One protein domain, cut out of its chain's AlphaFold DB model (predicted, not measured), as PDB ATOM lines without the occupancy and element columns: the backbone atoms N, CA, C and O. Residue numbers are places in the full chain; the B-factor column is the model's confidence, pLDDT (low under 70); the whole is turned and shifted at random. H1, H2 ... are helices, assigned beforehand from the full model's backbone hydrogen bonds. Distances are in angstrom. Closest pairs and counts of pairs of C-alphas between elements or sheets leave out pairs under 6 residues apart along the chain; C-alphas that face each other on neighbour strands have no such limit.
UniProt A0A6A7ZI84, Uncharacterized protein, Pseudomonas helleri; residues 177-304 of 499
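AT A GLANCE: This is residues 177 to 304 of the 499 residues of an uncharacterized protein of Pseudomonas helleri (UniProt A0A6A7ZI84). Two long helices, H1 and H6, run side by side in opposite ways as a stalk, and H2, H3, H4 and H5 gather with the first part of H6 into a head. The printed part has 128 residues, with six named helices, H1 to H6 along the chain, and is all helix. It is loose, with a radius of gyration of the C-alphas of 18.2 A, and spans 57 by 29 by 20 A.

IN THESE COORDINATES: Find C-alpha 177 at (-13.539, 53.095, -9.878); from there H1 runs 32.3 A to residue 198. Next come H2, residues 203 to 215, H3, 219 to 226, H4, 235 to 248, and H5, 251 to 261. H6, residues 267 to 292, 36.1 A, kinks by 30 degrees near residue 274 and ends at (-9.159, 37.176, -15.024).

HOW THE PARTS SIT: H1 touches H6, closest at C-alphas 196 and 280, 4.6 A. H2 touches H4 at C-alphas 214 and 236, 4.8 A; H3 touches H5 at 222 and 260, 4.7 A. H4, H5 and H6 form an up and down bundle, each running against the one before. In H1 to H5 every O i to N i+4 pair is within hydrogen-bond range, in H6 21 of 22.

THE WHOLE: The printed part has no cut and no long link; residues 296 to 303 have pLDDT under 70.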
ATOM      1  N   VAL A 177     -12.070  53.187  -9.743       92.25
ATOM      2  CA  VAL A 177     -13.539  53.095  -9.878       92.25
ATOM      3  C   VAL A 177     -13.960  51.931 -10.785       92.25
ATOM      4  O   VAL A 177     -14.822  51.143 -10.402       92.25
ATOM      5  N   THR A 178     -13.319  51.777 -11.947       90.38
ATOM      6  CA  THR A 178     -13.588  50.667 -12.875       90.38
ATOM      7  C   THR A 178     -13.313  49.313 -12.220       90.38
ATOM      8  O   THR A 178     -14.148  48.410 -12.274       90.38
ATOM      9  N   GLN A 179     -12.179  49.194 -11.527       92.69
ATOM     10  CA  GLN A 179     -11.787  47.958 -10.850       92.69
ATOM     11  C   GLN A 179     -12.695  47.612  -9.673       92.69
ATOM     12  O   GLN A 179     -12.950  46.438  -9.442       92.69
ATOM     13  N   LYS A 180     -13.253  48.598  -8.963       94.12
ATOM     14  CA  LYS A 180     -14.274  48.346  -7.933       94.12
ATOM     15  C   LYS A 180     -15.517  47.677  -8.524       94.12
ATOM     16  O   LYS A 180     -16.065  46.765  -7.910       94.12
ATOM     17  N   GLY A 181     -15.932  48.073  -9.732       93.50
ATOM     18  CA  GLY A 181     -17.013  47.401 -10.465       93.50
ATOM     19  C   GLY A 181     -16.688  45.938 -10.798       93.50
ATOM     20  O   GLY A 181     -17.508  45.046 -10.574       93.50
ATOM     21  N   GLN A 182     -15.463  45.675 -11.260       93.81
ATOM     22  CA  GLN A 182     -14.977  44.320 -11.556       93.81
ATOM     23  C   GLN A 182     -14.844  43.464 -10.283       93.81
ATOM     24  O   GLN A 182     -15.314  42.331 -10.252       93.81
ATOM     25  N   ALA A 183     -14.300  44.022  -9.202       94.88
ATOM     26  CA  ALA A 183     -14.189  43.395  -7.884       94.88
ATOM     27  C   ALA A 183     -15.551  42.978  -7.318       94.88
ATOM     28  O   ALA A 183     -15.709  41.850  -6.853       94.88
ATOM     29  N   ASN A 184     -16.560  43.846  -7.424       95.25
ATOM     30  CA  ASN A 184     -17.926  43.507  -7.027       95.25
ATOM     31  C   ASN A 184     -18.510  42.368  -7.878       95.25
ATOM     32  O   ASN A 184     -19.189  41.496  -7.339       95.25
ATOM     33  N   THR A 185     -18.208  42.345  -9.180       94.81
ATOM     34  CA  THR A 185     -18.616  41.256 -10.085       94.81
ATOM     35  C   THR A 185     -17.958  39.934  -9.686       94.81
ATOM     36  O   THR A 185     -18.643  38.922  -9.563       94.81
ATOM     37  N   TYR A 186     -16.654  39.946  -9.398       95.69
ATOM     38  CA  TYR A 186     -15.922  38.771  -8.925       95.69
ATOM     39  C   TYR A 186     -16.457  38.256  -7.583       95.69
ATOM     40  O   TYR A 186     -16.749  37.069  -7.446       95.69
ATOM     41  N   LYS A 187     -16.691  39.146  -6.611       95.94
ATOM     42  CA  LYS A 187     -17.292  38.785  -5.318       95.94
ATOM     43  C   LYS A 187     -18.682  38.154  -5.476       95.94
ATOM     44  O   LYS A 187     -18.988  37.180  -4.790       95.94
ATOM     45  N   ALA A 188     -19.515  38.680  -6.375       95.88
ATOM     46  CA  ALA A 188     -20.830  38.110  -6.668       95.88
ATOM     47  C   ALA A 188     -20.738  36.734  -7.358       95.88
ATOM     48  O   ALA A 188     -21.532  35.840  -7.051       95.88
ATOM     49  N   ALA A 189     -19.754  36.541  -8.243       96.81
ATOM     50  CA  ALA A 189     -19.501  35.256  -8.890       96.81
ATOM     51  C   ALA A 189     -19.097  34.175  -7.871       96.81
ATOM     52  O   ALA A 189     -19.714  33.113  -7.859       96.81
ATOM     53  N   ILE A 190     -18.195  34.484  -6.925       95.19
ATOM     54  CA  ILE A 190     -17.831  33.570  -5.821       95.19
ATOM     55  C   ILE A 190     -19.064  33.157  -5.003       95.19
ATOM     56  O   ILE A 190     -19.237  31.982  -4.687       95.19
ATOM     57  N   ALA A 191     -19.942  34.105  -4.656       92.25
ATOM     58  CA  ALA A 191     -21.158  33.798  -3.895       92.25
ATOM     59  C   ALA A 191     -22.127  32.888  -4.679       92.25
ATOM     60  O   ALA A 191     -22.748  31.984  -4.111       92.25
ATOM     61  N   THR A 192     -22.224  33.100  -5.993       95.00
ATOM     62  CA  THR A 192     -23.020  32.258  -6.899       95.00
ATOM     63  C   THR A 192     -22.431  30.853  -6.995       95.00
ATOM     64  O   THR A 192     -23.166  29.874  -6.880       95.00
ATOM     65  N   GLU A 193     -21.108  30.738  -7.124       95.31
ATOM     66  CA  GLU A 193     -20.394  29.459  -7.134       95.31
ATOM     67  C   GLU A 193     -20.598  28.680  -5.834       95.31
ATOM     68  O   GLU A 193     -20.924  27.496  -5.884       95.31
ATOM     69  N   ALA A 194     -20.484  29.335  -4.675       89.56
ATOM     70  CA  ALA A 194     -20.729  28.700  -3.382       89.56
ATOM     71  C   ALA A 194     -22.171  28.175  -3.258       89.56
ATOM     72  O   ALA A 194     -22.384  27.052  -2.797       89.56
ATOM     73  N   THR A 195     -23.155  28.951  -3.724       90.69
ATOM     74  CA  THR A 195     -24.571  28.546  -3.736       90.69
ATOM     75  C   THR A 195     -24.799  27.347  -4.656       90.69
ATOM     76  O   THR A 195     -25.459  26.384  -4.271       90.69
ATOM     77  N   ALA A 196     -24.218  27.370  -5.858       94.44
ATOM     78  CA  ALA A 196     -24.336  26.276  -6.814       94.44
ATOM     79  C   ALA A 196     -23.626  25.002  -6.325       94.44
ATOM     80  O   ALA A 196     -24.156  23.907  -6.494       94.44
ATOM     81  N   LYS A 197     -22.481  25.138  -5.643       90.56
ATOM     82  CA  LYS A 197     -21.769  24.021  -5.008       90.56
ATOM     83  C   LYS A 197     -22.608  23.353  -3.921       90.56
ATOM     84  O   LYS A 197     -22.665  22.132  -3.863       90.56
ATOM     85  N   ALA A 198     -23.271  24.139  -3.071       85.44
ATOM     86  CA  ALA A 198     -24.144  23.608  -2.023       85.44
ATOM     87  C   ALA A 198     -25.375  22.875  -2.589       85.44
ATOM     88  O   ALA A 198     -25.903  21.973  -1.945       85.44
ATOM     89  N   ALA A 199     -25.819  23.252  -3.791       89.81
ATOM     90  CA  ALA A 199     -26.938  22.629  -4.489       89.81
ATOM     91  C   ALA A 199     -26.529  21.472  -5.420       89.81
ATOM     92  O   ALA A 199     -27.410  20.903  -6.066       89.81
ATOM     93  N   GLN A 200     -25.233  21.147  -5.516       91.75
ATOM     94  CA  GLN A 200     -24.696  20.122  -6.413       91.75
ATOM     95  C   GLN A 200     -25.364  18.756  -6.178       91.75
ATOM     96  O   GLN A 200     -25.772  18.437  -5.058       91.75
ATOM     97  N   ALA A 201     -25.479  17.936  -7.225       89.75
ATOM     98  CA  ALA A 201     -25.970  16.576  -7.059       89.75
ATOM     99  C   ALA A 201     -24.982  15.750  -6.219       89.75
ATOM    100  O   ALA A 201     -23.764  15.792  -6.409       89.75
ATOM    101  N   THR A 202     -25.511  14.958  -5.292       85.19
ATOM    102  CA  THR A 202     -24.712  14.007  -4.518       85.19
ATOM    103  C   THR A 202     -24.155  12.903  -5.417       85.19
ATOM    104  O   THR A 202     -24.700  12.586  -6.477       85.19
ATOM    105  N   VAL A 203     -23.086  12.242  -4.964       79.25
ATOM    106  CA  VAL A 203     -22.493  11.095  -5.679       79.25
ATOM    107  C   VAL A 203     -23.525   9.986  -5.915       79.25
ATOM    108  O   VAL A 203     -23.533   9.378  -6.984       79.25
ATOM    109  N   ILE A 204     -24.424   9.758  -4.950       74.81
ATOM    110  CA  ILE A 204     -25.489   8.752  -5.046       74.81
ATOM    111  C   ILE A 204     -26.555   9.183  -6.056       74.81
ATOM    112  O   ILE A 204     -26.916   8.380  -6.913       74.81
ATOM    113  N   GLU A 205     -27.024  10.438  -6.010       85.75
ATOM    114  CA  GLU A 205     -27.962  10.963  -7.014       85.75
ATOM    115  C   GLU A 205     -27.374  10.831  -8.424       85.75
ATOM    116  O   GLU A 205     -28.042  10.308  -9.314       85.75
ATOM    117  N   LYS A 206     -26.113  11.239  -8.622       87.75
ATOM    118  CA  LYS A 206     -25.408  11.124  -9.905       87.75
ATOM    119  C   LYS A 206     -25.317   9.672 -10.379       87.75
ATOM    120  O   LYS A 206     -25.672   9.378 -11.520       87.75
ATOM    121  N   ALA A 207     -24.841   8.767  -9.525       85.81
ATOM    122  CA  ALA A 207     -24.710   7.353  -9.874       85.81
ATOM    123  C   ALA A 207     -26.073   6.731 -10.212       85.81
ATOM    124  O   ALA A 207     -26.197   6.025 -11.212       85.81
ATOM    125  N   GLY A 208     -27.103   7.056  -9.425       84.50
ATOM    126  CA  GLY A 208     -28.469   6.589  -9.628       84.50
ATOM    127  C   GLY A 208     -29.059   7.047 -10.959       84.50
ATOM    128  O   GLY A 208     -29.604   6.221 -11.691       84.50
ATOM    129  N   VAL A 209     -28.920   8.329 -11.320       92.81
ATOM    130  CA  VAL A 209     -29.476   8.828 -12.592       92.81
ATOM    131  C   VAL A 209     -28.718   8.314 -13.813       92.81
ATOM    132  O   VAL A 209     -29.350   8.022 -14.825       92.81
ATOM    133  N   VAL A 210     -27.393   8.145 -13.725       92.62
ATOM    134  CA  VAL A 210     -26.590   7.559 -14.813       92.62
ATOM    135  C   VAL A 210     -26.968   6.096 -15.030       92.62
ATOM    136  O   VAL A 210     -27.205   5.692 -16.166       92.62
ATOM    137  N   ALA A 211     -27.077   5.310 -13.954       91.81
ATOM    138  CA  ALA A 211     -27.486   3.910 -14.040       91.81
ATOM    139  C   ALA A 211     -28.921   3.761 -14.569       91.81
ATOM    140  O   ALA A 211     -29.184   2.895 -15.401       91.81
ATOM    141  N   SER A 212     -29.835   4.630 -14.130       92.38
ATOM    142  CA  SER A 212     -31.234   4.593 -14.566       92.38
ATOM    143  C   SER A 212     -31.381   4.936 -16.048       92.38
ATOM    144  O   SER A 212     -32.101   4.245 -16.761       92.38
ATOM    145  N   LEU A 213     -30.658   5.951 -16.536       91.88
ATOM    146  CA  LEU A 213     -30.666   6.302 -17.958       91.88
ATOM    147  C   LEU A 213     -30.042   5.196 -18.825       91.88
ATOM    148  O   LEU A 213     -30.532   4.926 -19.917       91.88
ATOM    149  N   ALA A 214     -29.009   4.514 -18.324       90.25
ATOM    150  CA  ALA A 214     -28.379   3.391 -19.019       90.25
ATOM    151  C   ALA A 214     -29.298   2.163 -19.141       90.25
ATOM    152  O   ALA A 214     -29.211   1.423 -20.118       90.25
ATOM    153  N   ALA A 215     -30.168   1.949 -18.151       90.00
ATOM    154  CA  ALA A 215     -31.156   0.874 -18.150       90.00
ATOM    155  C   ALA A 215     -32.428   1.217 -18.953       90.00
ATOM    156  O   ALA A 215     -33.266   0.343 -19.178       90.00
ATOM    157  N   ASP A 216     -32.589   2.471 -19.381       90.50
ATOM    158  CA  ASP A 216     -33.783   2.940 -20.073       90.50
ATOM    159  C   ASP A 216     -33.756   2.582 -21.566       90.50
ATOM    160  O   ASP A 216     -33.112   3.239 -22.385       90.50
ATOM    161  N   ALA A 217     -34.539   1.574 -21.954       87.94
ATOM    162  CA  ALA A 217     -34.690   1.195 -23.357       87.94
ATOM    163  C   ALA A 217     -35.238   2.339 -24.238       87.94
ATOM    164  O   ALA A 217     -34.919   2.401 -25.427       87.94
ATOM    165  N   SER A 218     -36.022   3.270 -23.677       88.56
ATOM    166  CA  SER A 218     -36.529   4.438 -24.413       88.56
ATOM    167  C   SER A 218     -35.451   5.502 -24.662       88.56
ATOM    168  O   SER A 218     -35.561   6.275 -25.615       88.56
ATOM    169  N   ALA A 219     -34.352   5.490 -23.899       89.31
ATOM    170  CA  ALA A 219     -33.224   6.396 -24.105       89.31
ATOM    171  C   ALA A 219     -32.382   6.043 -25.344       89.31
ATOM    172  O   ALA A 219     -31.646   6.898 -25.835       89.31
ATOM    173  N   VAL A 220     -32.507   4.830 -25.906       88.94
ATOM    174  CA  VAL A 220     -31.751   4.396 -27.100       88.94
ATOM    175  C   VAL A 220     -31.982   5.326 -28.292       88.94
ATOM    176  O   VAL A 220     -31.034   5.640 -29.016       88.94
ATOM    177  N   ALA A 221     -33.214   5.804 -28.490       88.81
ATOM    178  CA  ALA A 221     -33.533   6.753 -29.555       88.81
ATOM    179  C   ALA A 221     -32.804   8.092 -29.353       88.81
ATOM    180  O   ALA A 221     -32.187   8.598 -30.291       88.81
ATOM    181  N   GLY A 222     -32.797   8.607 -28.118       90.56
ATOM    182  CA  GLY A 222     -32.059   9.817 -27.751       90.56
ATOM    183  C   GLY A 222     -30.552   9.657 -27.934       90.56
ATOM    184  O   GLY A 222     -29.922  10.489 -28.580       90.56
ATOM    185  N   PHE A 223     -29.971   8.537 -27.489       93.12
ATOM    186  CA  PHE A 223     -28.550   8.241 -27.706       93.12
ATOM    187  C   PHE A 223     -28.187   8.111 -29.183       93.12
ATOM    188  O   PHE A 223     -27.123   8.564 -29.596       93.12
ATOM    189  N   THR A 224     -29.061   7.506 -29.985       91.81
ATOM    190  CA  THR A 224     -28.861   7.384 -31.432       91.81
ATOM    191  C   THR A 224     -28.868   8.762 -32.089       91.81
ATOM    192  O   THR A 224     -27.984   9.049 -32.891       91.81
ATOM    193  N   ALA A 225     -29.820   9.630 -31.726       90.06
ATOM    194  CA  ALA A 225     -29.879  11.004 -32.217       90.06
ATOM    195  C   ALA A 225     -28.631  11.806 -31.811       90.06
ATOM    196  O   ALA A 225     -27.972  12.385 -32.675       90.06
ATOM    197  N   HIS A 226     -28.255  11.741 -30.531       92.06
ATOM    198  CA  HIS A 226     -27.088  12.423 -29.971       92.06
ATOM    199  C   HIS A 226     -25.773  12.014 -30.651       92.06
ATOM    200  O   HIS A 226     -24.914  12.848 -30.931       92.06
ATOM    201  N   ASN A 227     -25.628  10.726 -30.975       88.38
ATOM    202  CA  ASN A 227     -24.434  10.164 -31.611       88.38
ATOM    203  C   ASN A 227     -24.500  10.173 -33.149       88.38
ATOM    204  O   ASN A 227     -23.885   9.331 -33.807       88.38
ATOM    205  N   GLY A 228     -25.262  11.092 -33.749       87.62
ATOM    206  CA  GLY A 228     -25.282  11.271 -35.204       87.62
ATOM    207  C   GLY A 228     -25.862  10.080 -35.976       87.62
ATOM    208  O   GLY A 228     -25.454   9.820 -37.106       87.62
ATOM    209  N   GLY A 229     -26.800   9.348 -35.376       88.69
ATOM    210  CA  GLY A 229     -27.557   8.268 -36.012       88.69
ATOM    211  C   GLY A 229     -27.111   6.849 -35.656       88.69
ATOM    212  O   GLY A 229     -27.685   5.902 -36.189       88.69
ATOM    213  N   THR A 230     -26.131   6.669 -34.763       90.56
ATOM    214  CA  THR A 230     -25.661   5.335 -34.343       90.56
ATOM    215  C   THR A 230     -25.907   5.100 -32.858       90.56
ATOM    216  O   THR A 230     -25.440   5.866 -32.016       90.56
ATOM    217  N   ALA A 231     -26.611   4.018 -32.521       88.44
ATOM    218  CA  ALA A 231     -26.797   3.619 -31.131       88.44
ATOM    219  C   ALA A 231     -25.447   3.199 -30.509       88.44
ATOM    220  O   ALA A 231     -24.705   2.428 -31.125       88.44
ATOM    221  N   PRO A 232     -25.104   3.677 -29.302       90.81
ATOM    222  CA  PRO A 232     -23.884   3.263 -28.621       90.81
ATOM    223  C   PRO A 232     -23.960   1.787 -28.211       90.81
ATOM    224  O   PRO A 232     -25.003   1.304 -27.776       90.81
ATOM    225  N   ALA A 233     -22.832   1.080 -28.318       89.94
ATOM    226  CA  ALA A 233     -22.731  -0.330 -27.930       89.94
ATOM    227  C   ALA A 233     -22.774  -0.542 -26.404       89.94
ATOM    228  O   ALA A 233     -23.194  -1.596 -25.939       89.94
ATOM    229  N   ASP A 234     -22.349   0.466 -25.638       92.00
ATOM    230  CA  ASP A 234     -22.373   0.481 -24.177       92.00
ATOM    231  C   ASP A 234     -23.173   1.700 -23.696       92.00
ATOM    232  O   ASP A 234     -22.698   2.841 -23.724       92.00
ATOM    233  N   LEU A 235     -24.412   1.450 -23.271       90.06
ATOM    234  CA  LEU A 235     -25.314   2.487 -22.772       90.06
ATOM    235  C   LEU A 235     -24.878   3.049 -21.414       90.06
ATOM    236  O   LEU A 235     -25.174   4.209 -21.127       90.06
ATOM    237  N   ALA A 236     -24.156   2.285 -20.590       89.19
ATOM    238  CA  ALA A 236     -23.662   2.771 -19.305       89.19
ATOM    239  C   ALA A 236     -22.556   3.811 -19.510       89.19
ATOM    240  O   ALA A 236     -22.636   4.921 -18.973       89.19
ATOM    241  N   ALA A 237     -21.575   3.498 -20.361       91.56
ATOM    242  CA  ALA A 237     -20.528   4.442 -20.740       91.56
ATOM    243  C   ALA A 237     -21.103   5.678 -21.456       91.56
ATOM    244  O   ALA A 237     -20.727   6.808 -21.135       91.56
ATOM    245  N   ALA A 238     -22.056   5.482 -22.375       93.62
ATOM    246  CA  ALA A 238     -22.713   6.583 -23.079       93.62
ATOM    247  C   ALA A 238     -23.514   7.491 -22.131       93.62
ATOM    248  O   ALA A 238     -23.449   8.712 -22.264       93.62
ATOM    249  N   SER A 239     -24.204   6.930 -21.135       94.00
ATOM    250  CA  SER A 239     -24.947   7.702 -20.127       94.00
ATOM    251  C   SER A 239     -24.022   8.550 -19.254       94.00
ATOM    252  O   SER A 239     -24.308   9.720 -18.996       94.00
ATOM    253  N   ALA A 240     -22.878   8.000 -18.838       92.56
ATOM    254  CA  ALA A 240     -21.870   8.749 -18.088       92.56
ATOM    255  C   ALA A 240     -21.239   9.878 -18.928       92.56
ATOM    256  O   ALA A 240     -21.017  10.990 -18.427       92.56
ATOM    257  N   ALA A 241     -20.986   9.617 -20.214       94.25
ATOM    258  CA  ALA A 241     -20.478  10.612 -21.154       94.25
ATOM    259  C   ALA A 241     -21.504  11.726 -21.409       94.25
ATOM    260  O   ALA A 241     -21.146  12.900 -21.341       94.25
ATOM    261  N   LEU A 242     -22.780  11.380 -21.608       95.38
ATOM    262  CA  LEU A 242     -23.874  12.340 -21.774       95.38
ATOM    263  C   LEU A 242     -24.030  13.228 -20.538       95.38
ATOM    264  O   LEU A 242     -24.157  14.441 -20.677       95.38
ATOM    265  N   TYR A 243     -23.963  12.653 -19.332       95.88
ATOM    266  CA  TYR A 243     -23.986  13.431 -18.090       95.88
ATOM    267  C   TYR A 243     -22.856  14.466 -18.075       95.88
ATOM    268  O   TYR A 243     -23.081  15.651 -17.839       95.88
ATOM    269  N   THR A 244     -21.634  14.036 -18.395       95.69
ATOM    270  CA  THR A 244     -20.461  14.919 -18.470       95.69
ATOM    271  C   THR A 244     -20.618  16.002 -19.540       95.69
ATOM    272  O   THR A 244     -20.261  17.158 -19.296       95.69
ATOM    273  N   ALA A 245     -21.163  15.649 -20.707       95.69
ATOM    274  CA  ALA A 245     -21.425  16.572 -21.805       95.69
ATOM    275  C   ALA A 245     -22.498  17.604 -21.437       95.69
ATOM    276  O   ALA A 245     -22.335  18.784 -21.741       95.69
ATOM    277  N   TYR A 246     -23.548  17.190 -20.727       97.50
ATOM    278  CA  TYR A 246     -24.580  18.088 -20.223       97.50
ATOM    279  C   TYR A 246     -24.001  19.083 -19.213       97.50
ATOM    280  O   TYR A 246     -24.166  20.290 -19.369       97.50
ATOM    281  N   VAL A 247     -23.274  18.586 -18.209       96.88
ATOM    282  CA  VAL A 247     -22.696  19.410 -17.135       96.88
ATOM    283  C   VAL A 247     -21.723  20.454 -17.676       96.88
ATOM    284  O   VAL A 247     -21.782  21.616 -17.287       96.88
ATOM    285  N   ASN A 248     -20.839  20.064 -18.594       95.38
ATOM    286  CA  ASN A 248     -19.796  20.958 -19.099       95.38
ATOM    287  C   ASN A 248     -20.197  21.743 -20.353       95.38
ATOM    288  O   ASN A 248     -19.482  22.681 -20.729       95.38
ATOM    289  N   GLY A 249     -21.303  21.361 -20.994       94.81
ATOM    290  CA  GLY A 249     -21.790  21.943 -22.235       94.81
ATOM    291  C   GLY A 249     -22.315  23.367 -22.073       94.81
ATOM    292  O   GLY A 249     -22.632  23.828 -20.984       94.81
ATOM    293  N   THR A 250     -22.414  24.078 -23.190       94.69
ATOM    294  CA  THR A 250     -23.061  25.391 -23.298       94.69
ATOM    295  C   THR A 250     -24.583  25.277 -23.191       94.69
ATOM    296  O   THR A 250     -25.155  24.200 -23.350       94.69
ATOM    297  N   VAL A 251     -25.272  26.411 -23.016       94.44
ATOM    298  CA  VAL A 251     -26.747  26.476 -23.047       94.44
ATOM    299  C   VAL A 251     -27.318  25.841 -24.323       94.44
ATOM    300  O   VAL A 251     -28.294  25.096 -24.252       94.44
ATOM    301  N   ALA A 252     -26.684  26.077 -25.475       95.38
ATOM    302  CA  ALA A 252     -27.101  25.495 -26.749       95.38
ATOM    303  C   ALA A 252     -26.937  23.964 -26.771       95.38
ATOM    304  O   ALA A 252     -27.853  23.257 -27.178       95.38
ATOM    305  N   GLN A 253     -25.807  23.446 -26.275       96.00
ATOM    306  CA  GLN A 253     -25.560  22.000 -26.192       96.00
ATOM    307  C   GLN A 253     -26.523  21.308 -25.222       96.00
ATOM    308  O   GLN A 253     -27.070  20.260 -25.551       96.00
ATOM    309  N   ARG A 254     -26.796  21.915 -24.062       97.19
ATOM    310  CA  ARG A 254     -27.782  21.390 -23.105       97.19
ATOM    311  C   ARG A 254     -29.189  21.376 -23.695       97.19
ATOM    312  O   ARG A 254     -29.890  20.391 -23.537       97.19
ATOM    313  N   THR A 255     -29.568  22.410 -24.449       96.69
ATOM    314  CA  THR A 255     -30.870  22.465 -25.144       96.69
ATOM    315  C   THR A 255     -31.004  21.374 -26.215       96.69
ATOM    316  O   THR A 255     -32.086  20.815 -26.400       96.69
ATOM    317  N   ALA A 256     -29.913  21.048 -26.916       95.69
ATOM    318  CA  ALA A 256     -29.895  19.951 -27.879       95.69
ATOM    319  C   ALA A 256     -30.093  18.594 -27.183       95.69
ATOM    320  O   ALA A 256     -31.026  17.872 -27.532       95.69
ATOM    321  N   ILE A 257     -29.319  18.320 -26.124       96.25
ATOM    322  CA  ILE A 257     -29.478  17.110 -25.297       96.25
ATOM    323  C   ILE A 257     -30.901  17.028 -24.732       96.25
ATOM    324  O   ILE A 257     -31.542  15.980 -24.784       96.25
ATOM    325  N   ASP A 258     -31.429  18.152 -24.248       96.31
ATOM    326  CA  ASP A 258     -32.778  18.220 -23.703       96.31
ATOM    327  C   ASP A 258     -33.840  17.785 -24.717       96.31
ATOM    328  O   ASP A 258     -34.842  17.177 -24.344       96.31
ATOM    329  N   THR A 259     -33.635  18.130 -25.988       95.38
ATOM    330  CA  THR A 259     -34.549  17.814 -27.090       95.38
ATOM    331  C   THR A 259     -34.441  16.349 -27.502       95.38
ATOM    332  O   THR A 259     -35.464  15.719 -27.759       95.38
ATOM    333  N   GLU A 260     -33.222  15.813 -27.548       94.88
ATOM    334  CA  GLU A 260     -32.930  14.431 -27.947       94.88
ATOM    335  C   GLU A 260     -33.453  13.408 -26.930       94.88
ATOM    336  O   GLU A 260     -33.900  12.332 -27.318       94.88
ATOM    337  N   PHE A 261     -33.444  13.747 -25.637       94.88
ATOM    338  CA  PHE A 261     -33.793  12.817 -24.557       94.88
ATOM    339  C   PHE A 261     -35.155  13.076 -23.906       94.88
ATOM    340  O   PHE A 261     -35.530  12.337 -22.999       94.88
ATOM    341  N   LYS A 262     -35.935  14.063 -24.369       92.56
ATOM    342  CA  LYS A 262     -37.234  14.428 -23.764       92.56
ATOM    343  C   LYS A 262     -38.232  13.269 -23.629       92.56
ATOM    344  O   LYS A 262     -39.081  13.315 -22.746       92.56
ATOM    345  N   ASP A 263     -38.131  12.272 -24.509       89.56
ATOM    346  CA  ASP A 263     -39.047  11.130 -24.571       89.56
ATOM    347  C   ASP A 263     -38.562   9.936 -23.719       89.56
ATOM    348  O   ASP A 263     -39.277   8.943 -23.590       89.56
ATOM    349  N   SER A 264     -37.370  10.023 -23.107       92.38
ATOM    350  CA  SER A 264     -36.880   9.016 -22.159       92.38
ATOM    351  C   SER A 264     -37.629   9.107 -20.830       92.38
ATOM    352  O   SER A 264     -37.773  10.176 -20.234       92.38
ATOM    353  N   SER A 265     -38.057   7.954 -20.321       90.75
ATOM    354  CA  SER A 265     -38.789   7.849 -19.053       90.75
ATOM    355  C   SER A 265     -37.987   8.322 -17.830       90.75
ATOM    356  O   SER A 265     -38.568   8.833 -16.871       90.75
ATOM    357  N   PHE A 266     -36.654   8.224 -17.875       92.00
ATOM    358  CA  PHE A 266     -35.756   8.649 -16.793       92.00
ATOM    359  C   PHE A 266     -35.116  10.026 -17.012       92.00
ATOM    360  O   PHE A 266     -34.387  10.520 -16.144       92.00
ATOM    361  N   TYR A 267     -35.407  10.690 -18.134       92.12
ATOM    362  CA  TYR A 267     -34.793  11.971 -18.469       92.12
ATOM    363  C   TYR A 267     -35.129  13.084 -17.466       92.12
ATOM    364  O   TYR A 267     -34.262  13.894 -17.154       92.12
ATOM    365  N   ALA A 268     -36.329  13.111 -16.875       92.81
ATOM    366  CA  ALA A 268     -36.665  14.111 -15.854       92.81
ATOM    367  C   ALA A 268     -35.754  14.014 -14.611       92.81
ATOM    368  O   ALA A 268     -35.273  15.032 -14.099       92.81
ATOM    369  N   SER A 269     -35.471  12.791 -14.150       92.81
ATOM    370  CA  SER A 269     -34.557  12.532 -13.033       92.81
ATOM    371  C   SER A 269     -33.111  12.844 -13.414       92.81
ATOM    372  O   SER A 269     -32.430  13.544 -12.665       92.81
ATOM    373  N   PHE A 270     -32.665  12.407 -14.600       95.19
ATOM    374  CA  PHE A 270     -31.358  12.776 -15.154       95.19
ATOM    375  C   PHE A 270     -31.172  14.290 -15.178       95.19
ATOM    376  O   PHE A 270     -30.201  14.798 -14.619       95.19
ATOM    377  N   LYS A 271     -32.136  15.006 -15.767       95.00
ATOM    378  CA  LYS A 271     -32.106  16.456 -15.902       95.00
ATOM    379  C   LYS A 271     -31.968  17.089 -14.534       95.00
ATOM    380  O   LYS A 271     -31.019  17.828 -14.333       95.00
ATOM    381  N   THR A 272     -32.839  16.745 -13.587       94.94
ATOM    382  CA  THR A 272     -32.848  17.324 -12.233       94.94
ATOM    383  C   THR A 272     -31.466  17.306 -11.570       94.94
ATOM    384  O   THR A 272     -31.050  18.325 -11.021       94.94
ATOM    385  N   SER A 273     -30.729  16.196 -11.660       95.25
ATOM    386  CA  SER A 273     -29.362  16.103 -11.130       95.25
ATOM    387  C   SER A 273     -28.342  16.832 -12.010       95.25
ATOM    388  O   SER A 273     -27.530  17.606 -11.508       95.25
ATOM    389  N   ALA A 274     -28.406  16.651 -13.330       96.62
ATOM    390  CA  ALA A 274     -27.433  17.221 -14.256       96.62
ATOM    391  C   ALA A 274     -27.483  18.761 -14.311       96.62
ATOM    392  O   ALA A 274     -26.434  19.382 -14.473       96.62
ATOM    393  N   VAL A 275     -28.649  19.411 -14.135       96.88
ATOM    394  CA  VAL A 275     -28.711  20.891 -14.067       96.88
ATOM    395  C   VAL A 275     -28.074  21.446 -12.798       96.88
ATOM    396  O   VAL A 275     -27.501  22.530 -12.866       96.88
ATOM    397  N   LYS A 276     -28.145  20.733 -11.665       96.31
ATOM    398  CA  LYS A 276     -27.458  21.140 -10.426       96.31
ATOM    399  C   LYS A 276     -25.947  21.208 -10.659       96.31
ATOM    400  O   LYS A 276     -25.317  22.230 -10.394       96.31
ATOM    401  N   ASP A 277     -25.387  20.151 -11.243       96.12
ATOM    402  CA  ASP A 277     -23.959  20.076 -11.560       96.12
ATOM    403  C   ASP A 277     -23.557  21.065 -12.664       96.12
ATOM    404  O   ASP A 277     -22.506  21.697 -12.566       96.12
ATOM    405  N   ALA A 278     -24.397  21.245 -13.691       97.19
ATOM    406  CA  ALA A 278     -24.169  22.231 -14.748       97.19
ATOM    407  C   ALA A 278     -24.154  23.665 -14.200       97.19
ATOM    408  O   ALA A 278     -23.296  24.457 -14.581       97.19
ATOM    409  N   ALA A 279     -25.065  23.996 -13.276       97.06
ATOM    410  CA  ALA A 279     -25.095  25.301 -12.624       97.06
ATOM    411  C   ALA A 279     -23.809  25.564 -11.828       97.06
ATOM    412  O   ALA A 279     -23.276  26.671 -11.879       97.06
ATOM    413  N   TYR A 280     -23.274  24.547 -11.142       96.19
ATOM    414  CA  TYR A 280     -21.979  24.662 -10.472       96.19
ATOM    415  C   TYR A 280     -20.832  24.858 -11.471       96.19
ATOM    416  O   TYR A 280     -20.036  25.783 -11.309       96.19
ATOM    417  N   ALA A 281     -20.775  24.060 -12.541       96.25
ATOM    418  CA  ALA A 281     -19.747  24.188 -13.575       96.25
ATOM    419  C   ALA A 281     -19.773  25.566 -14.269       96.25
ATOM    420  O   ALA A 281     -18.722  26.164 -14.510       96.25
ATOM    421  N   ASP A 282     -20.963  26.094 -14.562       96.12
ATOM    422  CA  ASP A 282     -21.140  27.430 -15.134       96.12
ATOM    423  C   ASP A 282     -20.706  28.528 -14.153       96.12
ATOM    424  O   ASP A 282     -20.035  29.480 -14.556       96.12
ATOM    425  N   ALA A 283     -21.028  28.387 -12.863       97.00
ATOM    426  CA  ALA A 283     -20.613  29.341 -11.842       97.00
ATOM    427  C   ALA A 283     -19.085  29.371 -11.662       97.00
ATOM    428  O   ALA A 283     -18.515  30.457 -11.604       97.00
ATOM    429  N   VAL A 284     -18.405  28.216 -11.687       95.81
ATOM    430  CA  VAL A 284     -16.928  28.136 -11.668       95.81
ATOM    431  C   VAL A 284     -16.318  28.883 -12.860       95.81
ATOM    432  O   VAL A 284     -15.391  29.679 -12.693       95.81
ATOM    433  N   LYS A 285     -16.853  28.677 -14.073       93.94
ATOM    434  CA  LYS A 285     -16.400  29.398 -15.278       93.94
ATOM    435  C   LYS A 285     -16.622  30.910 -15.149       93.94
ATOM    436  O   LYS A 285     -15.754  31.692 -15.545       93.94
ATOM    437  N   ALA A 286     -17.758  31.328 -14.591       95.12
ATOM    438  CA  ALA A 286     -18.066  32.736 -14.354       95.12
ATOM    439  C   ALA A 286     -17.120  33.368 -13.318       95.12
ATOM    440  O   ALA A 286     -16.628  34.472 -13.551       95.12
ATOM    441  N   THR A 287     -16.801  32.662 -12.227       95.69
ATOM    442  CA  THR A 287     -15.809  33.096 -11.229       95.69
ATOM    443  C   THR A 287     -14.433  33.271 -11.855       95.69
ATOM    444  O   THR A 287     -13.815  34.316 -11.658       95.69
ATOM    445  N   ALA A 288     -13.966  32.296 -12.643       92.62
ATOM    446  CA  ALA A 288     -12.684  32.386 -13.342       92.62
ATOM    447  C   ALA A 288     -12.648  33.594 -14.292       92.62
ATOM    448  O   ALA A 288     -11.759  34.434 -14.195       92.62
ATOM    449  N   THR A 289     -13.688  33.764 -15.113       90.81
ATOM    450  CA  THR A 289     -13.801  34.903 -16.041       90.81
ATOM    451  C   THR A 289     -13.791  36.250 -15.303       90.81
ATOM    452  O   THR A 289     -13.139  37.199 -15.735       90.81
ATOM    453  N   ALA A 290     -14.499  36.353 -14.173       93.19
ATOM    454  CA  ALA A 290     -14.534  37.572 -13.366       93.19
ATOM    455  C   ALA A 290     -13.225  37.826 -12.596       93.19
ATOM    456  O   ALA A 290     -12.911  38.976 -12.289       93.19
ATOM    457  N   LYS A 291     -12.452  36.777 -12.296       91.62
ATOM    458  CA  LYS A 291     -11.108  36.886 -11.719       91.62
ATOM    459  C   LYS A 291     -10.106  37.409 -12.747       91.62
ATOM    460  O   LYS A 291      -9.343  38.318 -12.434       91.62
ATOM    461  N   ASP A 292     -10.140  36.881 -13.969       89.44
ATOM    462  CA  ASP A 292      -9.159  37.176 -15.024       89.44
ATOM    463  C   ASP A 292      -9.115  38.659 -15.415       89.44
ATOM    464  O   ASP A 292      -8.067  39.161 -15.811       89.44
ATOM    465  N   VAL A 293     -10.224  39.394 -15.262       87.19
ATOM    466  CA  VAL A 293     -10.264  40.843 -15.540       87.19
ATOM    467  C   VAL A 293      -9.557  41.697 -14.479       87.19
ATOM    468  O   VAL A 293      -9.248  42.857 -14.755       87.19
ATOM    469  N   LEU A 294      -9.318  41.150 -13.283       85.94
ATOM    470  CA  LEU A 294      -8.603  41.794 -12.172       85.94
ATOM    471  C   LEU A 294      -7.138  41.340 -12.076       85.94
ATOM    472  O   LEU A 294      -6.311  42.096 -11.560       85.94
ATOM    473  N   ASP A 295      -6.847  40.135 -12.565       82.62
ATOM    474  CA  ASP A 295      -5.566  39.436 -12.437       82.62
ATOM    475  C   ASP A 295      -4.520  39.914 -13.461       82.62
ATOM    476  O   ASP A 295      -4.821  40.082 -14.644       82.62
ATOM    477  N   THR A 296      -3.277  40.134 -13.026       69.81
ATOM    478  CA  THR A 296      -2.166  40.542 -13.913       69.81
ATOM    479  C   THR A 296      -1.526  39.400 -14.710       69.81
ATOM    480  O   THR A 296      -0.837  39.656 -15.701       69.81
ATOM    481  N   THR A 297      -1.735  38.143 -14.315       65.62
ATOM    482  CA  THR A 297      -1.030  36.967 -14.863       65.62
ATOM    483  C   THR A 297      -1.609  36.425 -16.172       65.62
ATOM    484  O   THR A 297      -0.957  35.629 -16.847       65.62
ATOM    485  N   THR A 298      -2.791  36.880 -16.584       59.06
ATOM    486  CA  THR A 298      -3.516  36.372 -17.765       59.06
ATOM    487  C   THR A 298      -3.163  37.088 -19.074       59.06
ATOM    488  O   THR A 298      -3.688  36.745 -20.132       59.06
ATOM    489  N   GLY A 299      -2.258  38.075 -19.050       45.62
ATOM    490  CA  GLY A 299      -1.791  38.783 -20.252       45.62
ATOM    491  C   GLY A 299      -2.822  39.719 -20.900       45.62
ATOM    492  O   GLY A 299      -2.508  40.389 -21.885       45.62
ATOM    493  N   THR A 300      -4.036  39.819 -20.353       48.03
ATOM    494  CA  THR A 300      -5.020  40.839 -20.730       48.03
ATOM    495  C   THR A 300      -4.638  42.201 -20.147       48.03
ATOM    496  O   THR A 300      -4.334  42.322 -18.964       48.03
ATOM    497  N   VAL A 301      -4.698  43.249 -20.974       49.03
ATOM    498  CA  VAL A 301      -4.218  44.632 -20.725       49.03
ATOM    499  C   VAL A 301      -4.921  45.355 -19.543       49.03
ATOM    500  O   VAL A 301      -4.659  46.526 -19.289       49.03
ATOM    501  N   THR A 302      -5.822  44.692 -18.808       59.25
ATOM    502  CA  THR A 302      -6.706  45.287 -17.784       59.25
ATOM    503  C   THR A 302      -6.400  44.917 -16.325       59.25
ATOM    504  O   THR A 302      -6.918  45.593 -15.435       59.25
ATOM    505  N   GLY A 303      -5.585  43.888 -16.052       66.62
ATOM    506  CA  GLY A 303      -5.240  43.463 -14.683       66.62
ATOM    507  C   GLY A 303      -4.352  44.463 -13.923       66.62
ATOM    508  O   GLY A 303      -3.702  45.317 -14.530       66.62
ATOM    509  N   SER A 304      -4.297  44.387 -12.585       83.69
ATOM    510  CA  SER A 304      -3.383  45.238 -11.789       83.69
ATOM    511  C   SER A 304      -2.933  44.604 -10.471       83.69
ATOM    512  O   SER A 304      -3.667  43.818  -9.884       83.69
TER     513      SER A 304